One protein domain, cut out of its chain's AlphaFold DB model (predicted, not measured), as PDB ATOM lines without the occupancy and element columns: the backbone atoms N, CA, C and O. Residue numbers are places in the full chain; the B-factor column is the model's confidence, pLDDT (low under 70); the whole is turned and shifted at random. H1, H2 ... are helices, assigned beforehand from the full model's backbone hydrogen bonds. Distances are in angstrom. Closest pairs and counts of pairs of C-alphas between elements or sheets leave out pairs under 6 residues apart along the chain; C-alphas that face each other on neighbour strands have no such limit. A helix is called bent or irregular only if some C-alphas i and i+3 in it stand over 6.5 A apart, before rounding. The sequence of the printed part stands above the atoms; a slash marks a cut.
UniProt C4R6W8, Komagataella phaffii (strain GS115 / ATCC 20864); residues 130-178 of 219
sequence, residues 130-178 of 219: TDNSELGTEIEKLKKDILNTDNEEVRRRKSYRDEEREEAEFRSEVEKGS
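Overview. This is residues 130 to 178 of the 219 residues of a protein of Komagataella phaffii (strain GS115 / ATCC 20864) (UniProt C4R6W8). Two long helices meet end to end at one corner and make a wide, open L, with no core between the arms; H2 is the longer arm and H1 the shorter. The L is flat, its C-alphas spanning 54 by 23 by 9 A along the three main axes. The printed part has 49 residues with two named helices, H1 then H2 along the chain, and no named strand; the class is all helix. The whole is extended, with a radius of gyration of the C-alphas of 17.9 A.

Arrangement. Begin with the longest helix, H2, residues 152 to 175, and look back across the tight link of one residue, Asn 151, to H1, residues 134 to 150. The two only just touch, and only at the corner by their link, with 3 pairs of C-alphas within 8 A. Look there at residues 148 to 149 of H1 and 154 to 155 of H2; the closest C-alphas, those of Asn 148 and Val 154, are 6.8 A apart. The lines of the helices stand about perpendicular, at 83 degrees, and their centres are 26.0 A apart. In H1 and H2 every backbone O i to N i+4 pair is within hydrogen-bond range.

Along the chain. Find C-alpha 152 at (-55.284, 31.276, 9.292); from there H2 runs 34.3 A to C-alpha 175 at (-31.021, 28.890, 33.407). For H1, start at C-alpha 134 at (-49.711, 6.301, -4.343) and go 24.8 A to C-alpha 150. Neither helix is bent.

Size, cuts and confidence. The C-alphas farthest apart, those of Thr 130 and Gly 177, are 54.2 A apart. The printed part has no cut. In the B-factor column the mean pLDDT of the printed part is 81.1; look for values under 70 at residues 131 to 132 and residue 177.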
ATOM      1  N   THR A 130     -58.658   7.772  -7.266       70.96
ATOM      2  CA  THR A 130     -57.229   7.862  -6.953       70.96
ATOM      3  C   THR A 130     -56.921   7.382  -5.541       70.96
ATOM      4  O   THR A 130     -55.758   7.160  -5.240       70.96
ATOM      5  N   ASP A 131     -57.943   7.184  -4.705       69.62
ATOM      6  CA  ASP A 131     -57.849   6.974  -3.256       69.62
ATOM      7  C   ASP A 131     -56.920   5.820  -2.846       69.62
ATOM      8  O   ASP A 131     -56.244   5.916  -1.829       69.62
ATOM      9  N   ASN A 132     -56.836   4.756  -3.651       64.45
ATOM     10  CA  ASN A 132     -56.006   3.579  -3.352       64.45
ATOM     11  C   ASN A 132     -54.645   3.567  -4.072       64.45
ATOM     12  O   ASN A 132     -53.914   2.580  -3.990       64.45
ATOM     13  N   SER A 133     -54.312   4.621  -4.818       70.62
ATOM     14  CA  SER A 133     -53.032   4.757  -5.518       70.62
ATOM     15  C   SER A 133     -52.055   5.592  -4.690       70.62
ATOM     16  O   SER A 133     -52.473   6.456  -3.922       70.62
ATOM     17  N   GLU A 134     -50.747   5.404  -4.889       75.94
ATOM     18  CA  GLU A 134     -49.711   6.301  -4.343       75.94
ATOM     19  C   GLU A 134     -50.035   7.771  -4.665       75.94
ATOM     20  O   GLU A 134     -49.923   8.642  -3.801       75.94
ATOM     21  N   LEU A 135     -50.584   8.014  -5.862       75.17
ATOM     22  CA  LEU A 135     -51.077   9.319  -6.297       75.17
ATOM     23  C   LEU A 135     -52.216   9.859  -5.415       75.17
ATOM     24  O   LEU A 135     -52.274  11.056  -5.157       75.17
ATOM     25  N   GLY A 136     -53.116   9.003  -4.922       82.29
ATOM     26  CA  GLY A 136     -54.172   9.404  -3.989       82.29
ATOM     27  C   GLY A 136     -53.613   9.932  -2.682       82.29
ATOM     28  O   GLY A 136     -54.076  10.957  -2.193       82.29
ATOM     29  N   THR A 137     -52.566   9.289  -2.159       83.26
ATOM     30  CA  THR A 137     -51.909   9.744  -0.927       83.26
ATOM     31  C   THR A 137     -51.207  11.087  -1.116       83.26
ATOM     32  O   THR A 137     -51.222  11.921  -0.213       83.26
ATOM     33  N   GLU A 138     -50.625  11.330  -2.293       85.44
ATOM     34  CA  GLU A 138     -50.010  12.611  -2.642       85.44
ATOM     35  C   GLU A 138     -51.065  13.712  -2.803       85.44
ATOM     36  O   GLU A 138     -50.923  14.787  -2.224       85.44
ATOM     37  N   ILE A 139     -52.173  13.420  -3.494       87.52
ATOM     38  CA  ILE A 139     -53.316  14.335  -3.623       87.52
ATOM     39  C   ILE A 139     -53.924  14.641  -2.249       87.52
ATOM     40  O   ILE A 139     -54.271  15.787  -1.974       87.52
ATOM     41  N   GLU A 140     -54.047  13.648  -1.365       88.89
ATOM     42  CA  GLU A 140     -54.586  13.850  -0.020       88.89
ATOM     43  C   GLU A 140     -53.649  14.704   0.845       88.89
ATOM     44  O   GLU A 140     -54.122  15.582   1.570       88.89
ATOM     45  N   LYS A 141     -52.328  14.501   0.743       89.26
ATOM     46  CA  LYS A 141     -51.328  15.374   1.379       89.26
ATOM     47  C   LYS A 141     -51.439  16.803   0.858       89.26
ATOM     48  O   LYS A 141     -51.606  17.713   1.659       89.26
ATOM     49  N   LEU A 142     -51.475  16.988  -0.462       88.86
ATOM     50  CA  LEU A 142     -51.623  18.307  -1.078       88.86
ATOM     51  C   LEU A 142     -52.930  18.989  -0.645       88.86
ATOM     52  O   LEU A 142     -52.942  20.174  -0.327       88.86
ATOM     53  N   LYS A 143     -54.036  18.238  -0.570       89.03
ATOM     54  CA  LYS A 143     -55.323  18.737  -0.070       89.03
ATOM     55  C   LYS A 143     -55.232  19.174   1.394       89.03
ATOM     56  O   LYS A 143     -55.796  20.207   1.742       89.03
ATOM     57  N   LYS A 144     -54.543  18.406   2.246       90.12
ATOM     58  CA  LYS A 144     -54.290  18.781   3.648       90.12
ATOM     59  C   LYS A 144     -53.430  20.040   3.734       90.12
ATOM     60  O   LYS A 144     -53.758  20.920   4.521       90.12
ATOM     61  N   ASP A 145     -52.401  20.155   2.903       87.44
ATOM     62  CA  ASP A 145     -51.529  21.329   2.871       87.44
ATOM     63  C   ASP A 145     -52.301  22.583   2.448       87.44
ATOM     64  O   ASP A 145     -52.218  23.593   3.140       87.44
ATOM     65  N   ILE A 146     -53.139  22.501   1.408       86.56
ATOM     66  CA  ILE A 146     -54.007  23.611   0.970       86.56
ATOM     67  C   ILE A 146     -55.015  23.999   2.065       86.56
ATOM     68  O   ILE A 146     -55.186  25.174   2.385       86.56
ATOM     69  N   LEU A 147     -55.660  23.020   2.704       85.80
ATOM     70  CA  LEU A 147     -56.585  23.306   3.805       85.80
ATOM     71  C   LEU A 147     -55.875  23.974   4.991       85.80
ATOM     72  O   LEU A 147     -56.442  24.863   5.621       85.80
ATOM     73  N   ASN A 148     -54.632  23.588   5.285       81.60
ATOM     74  CA  ASN A 148     -53.821  24.212   6.329       81.60
ATOM     75  C   ASN A 148     -53.313  25.606   5.929       81.60
ATOM     76  O   ASN A 148     -53.070  26.432   6.811       81.60
ATOM     77  N   THR A 149     -53.134  25.890   4.633       74.91
ATOM     78  CA  THR A 149     -52.747  27.230   4.171       74.91
ATOM     79  C   THR A 149     -53.890  28.228   4.277       74.91
ATOM     80  O   THR A 149     -53.631  29.381   4.613       74.91
ATOM     81  N   ASP A 150     -55.125  27.781   4.047       75.86
ATOM     82  CA  ASP A 150     -56.321  28.630   4.119       75.86
ATOM     83  C   ASP A 150     -56.786  28.856   5.564       75.86
ATOM     84  O   ASP A 150     -57.462  29.840   5.872       75.86
ATOM     85  N   ASN A 151     -56.409  27.960   6.479       79.49
ATOM     86  CA  ASN A 151     -56.809  28.036   7.874       79.49
ATOM     87  C   ASN A 151     -55.834  28.905   8.687       79.49
ATOM     88  O   ASN A 151     -54.958  28.416   9.406       79.49
ATOM     89  N   GLU A 152     -56.012  30.222   8.567       72.67
ATOM     90  CA  GLU A 152     -55.284  31.276   9.292       72.67
ATOM     91  C   GLU A 152     -55.171  30.984  10.805       72.67
ATOM     92  O   GLU A 152     -54.135  31.228  11.425       72.67
ATOM     93  N   GLU A 153     -56.210  30.400  11.407       73.24
ATOM     94  CA  GLU A 153     -56.232  30.056  12.832       73.24
ATOM     95  C   GLU A 153     -55.209  28.968  13.192       73.24
ATOM     96  O   GLU A 153     -54.556  29.050  14.235       73.24
ATOM     97  N   VAL A 154     -55.013  27.971  12.323       75.57
ATOM     98  CA  VAL A 154     -54.011  26.913  12.533       75.57
ATOM     99  C   VAL A 154     -52.604  27.493  12.442       75.57
ATOM    100  O   VAL A 154     -51.753  27.145  13.258       75.57
ATOM    101  N   ARG A 155     -52.368  28.422  11.507       73.81
ATOM    102  CA  ARG A 155     -51.086  29.134  11.390       73.81
ATOM    103  C   ARG A 155     -50.785  29.961  12.629       73.81
ATOM    104  O   ARG A 155     -49.685  29.847  13.157       73.81
ATOM    105  N   ARG A 156     -51.766  30.718  13.131       79.18
ATOM    106  CA  ARG A 156     -51.612  31.499  14.368       79.18
ATOM    107  C   ARG A 156     -51.317  30.596  15.555       79.18
ATOM    108  O   ARG A 156     -50.335  30.810  16.243       79.18
ATOM    109  N   ARG A 157     -52.108  29.539  15.770       80.20
ATOM    110  CA  ARG A 157     -51.867  28.593  16.875       80.20
ATOM    111  C   ARG A 157     -50.501  27.914  16.779       80.20
ATOM    112  O   ARG A 157     -49.912  27.619  17.814       80.20
ATOM    113  N   LYS A 158     -50.021  27.636  15.563       81.88
ATOM    114  CA  LYS A 158     -48.689  27.074  15.352       81.88
ATOM    115  C   LYS A 158     -47.593  28.101  15.654       81.88
ATOM    116  O   LYS A 158     -46.696  27.746  16.400       81.88
ATOM    117  N   SER A 159     -47.709  29.352  15.189       82.84
ATOM    118  CA  SER A 159     -46.722  30.396  15.526       82.84
ATOM    119  C   SER A 159     -46.684  30.671  17.025       82.84
ATOM    120  O   SER A 159     -45.605  30.640  17.587       82.84
ATOM    121  N   TYR A 160     -47.833  30.790  17.701       84.37
ATOM    122  CA  TYR A 160     -47.866  30.981  19.157       84.37
ATOM    123  C   TYR A 160     -47.189  29.835  19.921       84.37
ATOM    124  O   TYR A 160     -46.519  30.079  20.915       84.37
ATOM    125  N   ARG A 161     -47.349  28.583  19.470       85.56
ATOM    126  CA  ARG A 161     -46.678  27.428  20.090       85.56
ATOM    127  C   ARG A 161     -45.188  27.375  19.786       85.56
ATOM    128  O   ARG A 161     -44.425  26.955  20.648       85.56
ATOM    129  N   ASP A 162     -44.801  27.726  18.564       87.28
ATOM    130  CA  ASP A 162     -43.398  27.768  18.162       87.28
ATOM    131  C   ASP A 162     -42.682  28.911  18.918       87.28
ATOM    132  O   ASP A 162     -41.619  28.674  19.478       87.28
ATOM    133  N   GLU A 163     -43.319  30.078  19.078       87.23
ATOM    134  CA  GLU A 163     -42.853  31.205  19.906       87.23
ATOM    135  C   GLU A 163     -42.753  30.827  21.395       87.23
ATOM    136  O   GLU A 163     -41.710  31.031  22.009       87.23
ATOM    137  N   GLU A 164     -43.785  30.205  21.982       87.98
ATOM    138  CA  GLU A 164     -43.760  29.747  23.384       87.98
ATOM    139  C   GLU A 164     -42.652  28.710  23.623       87.98
ATOM    140  O   GLU A 164     -41.990  28.706  24.663       87.98
ATOM    141  N   ARG A 165     -42.424  27.832  22.641       88.11
ATOM    142  CA  ARG A 165     -41.362  26.834  22.696       88.11
ATOM    143  C   ARG A 165     -39.981  27.468  22.569       88.11
ATOM    144  O   ARG A 165     -39.102  27.088  23.334       88.11
ATOM    145  N   GLU A 166     -39.790  28.410  21.652       85.95
ATOM    146  CA  GLU A 166     -38.534  29.151  21.511       85.95
ATOM    147  C   GLU A 166     -38.227  29.967  22.774       85.95
ATOM    148  O   GLU A 166     -37.095  29.945  23.253       85.95
ATOM    149  N   GLU A 167     -39.228  30.612  23.381       85.49
ATOM    150  CA  GLU A 167     -39.066  31.307  24.661       85.49
ATOM    151  C   GLU A 167     -38.715  30.348  25.805       85.49
ATOM    152  O   GLU A 167     -37.855  30.663  26.631       85.49
ATOM    153  N   ALA A 168     -39.357  29.179  25.874       86.79
ATOM    154  CA  ALA A 168     -39.069  28.174  26.893       86.79
ATOM    155  C   ALA A 168     -37.679  27.545  26.708       86.79
ATOM    156  O   ALA A 168     -36.959  27.358  27.688       86.79
ATOM    157  N   GLU A 169     -37.284  27.251  25.466       85.35
ATOM    158  CA  GLU A 169     -35.945  26.766  25.124       85.35
ATOM    159  C   GLU A 169     -34.892  27.827  25.472       85.35
ATOM    160  O   GLU A 169     -33.919  27.504  26.148       85.35
ATOM    161  N   PHE A 170     -35.129  29.102  25.141       83.41
ATOM    162  CA  PHE A 170     -34.246  30.208  25.514       83.41
ATOM    163  C   PHE A 170     -34.109  30.358  27.035       83.41
ATOM    164  O   PHE A 170     -32.994  30.431  27.540       83.41
ATOM    165  N   ARG A 171     -35.216  30.344  27.790       83.11
ATOM    166  CA  ARG A 171     -35.173  30.419  29.264       83.11
ATOM    167  C   ARG A 171     -34.447  29.227  29.880       83.11
ATOM    168  O   ARG A 171     -33.659  29.422  30.795       83.11
ATOM    169  N   SER A 172     -34.681  28.019  29.364       82.78
ATOM    170  CA  SER A 172     -33.998  26.809  29.830       82.78
ATOM    171  C   SER A 172     -32.490  26.880  29.590       82.78
ATOM    172  O   SER A 172     -31.709  26.460  30.439       82.78
ATOM    173  N   GLU A 173     -32.075  27.418  28.447       80.12
ATOM    174  CA  GLU A 173     -30.665  27.556  28.080       80.12
ATOM    175  C   GLU A 173     -29.973  28.692  28.855       80.12
ATOM    176  O   GLU A 173     -28.796  28.593  29.198       80.12
ATOM    177  N   VAL A 174     -30.722  29.738  29.214       79.21
ATOM    178  CA  VAL A 174     -30.254  30.783  30.131       79.21
ATOM    179  C   VAL A 174     -30.102  30.255  31.558       79.21
ATOM    180  O   VAL A 174     -29.084  30.511  32.194       79.21
ATOM    181  N   GLU A 175     -31.066  29.481  32.060       78.78
ATOM    182  CA  GLU A 175     -31.021  28.890  33.407       78.78
ATOM    183  C   GLU A 175     -29.895  27.854  33.550       78.78
ATOM    184  O   GLU A 175     -29.257  27.768  34.595       78.78
ATOM    185  N   LYS A 176     -29.593  27.106  32.480       78.49
ATOM    186  CA  LYS A 176     -28.428  26.207  32.416       78.49
ATOM    187  C   LYS A 176     -27.089  26.941  32.294       78.49
ATOM    188  O   LYS A 176     -26.051  26.287  32.372       78.49
ATOM    189  N   GLY A 177     -27.095  28.255  32.065       68.59
ATOM    190  CA  GLY A 177     -25.889  29.062  31.875       68.59
ATOM    191  C   GLY A 177     -25.192  28.861  30.526       68.59
ATOM    192  O   GLY A 177     -24.068  29.323  30.345       68.59
ATOM    193  N   SER A 178     -25.822  28.188  29.562       70.72
ATOM    194  CA  SER A 178     -25.243  27.955  28.235       70.72
ATOM    195  C   SER A 178     -25.488  29.105  27.255       70.72
ATOM    196  O   SER A 178     -24.737  29.242  26.287       70.72
TER     197      SER A 178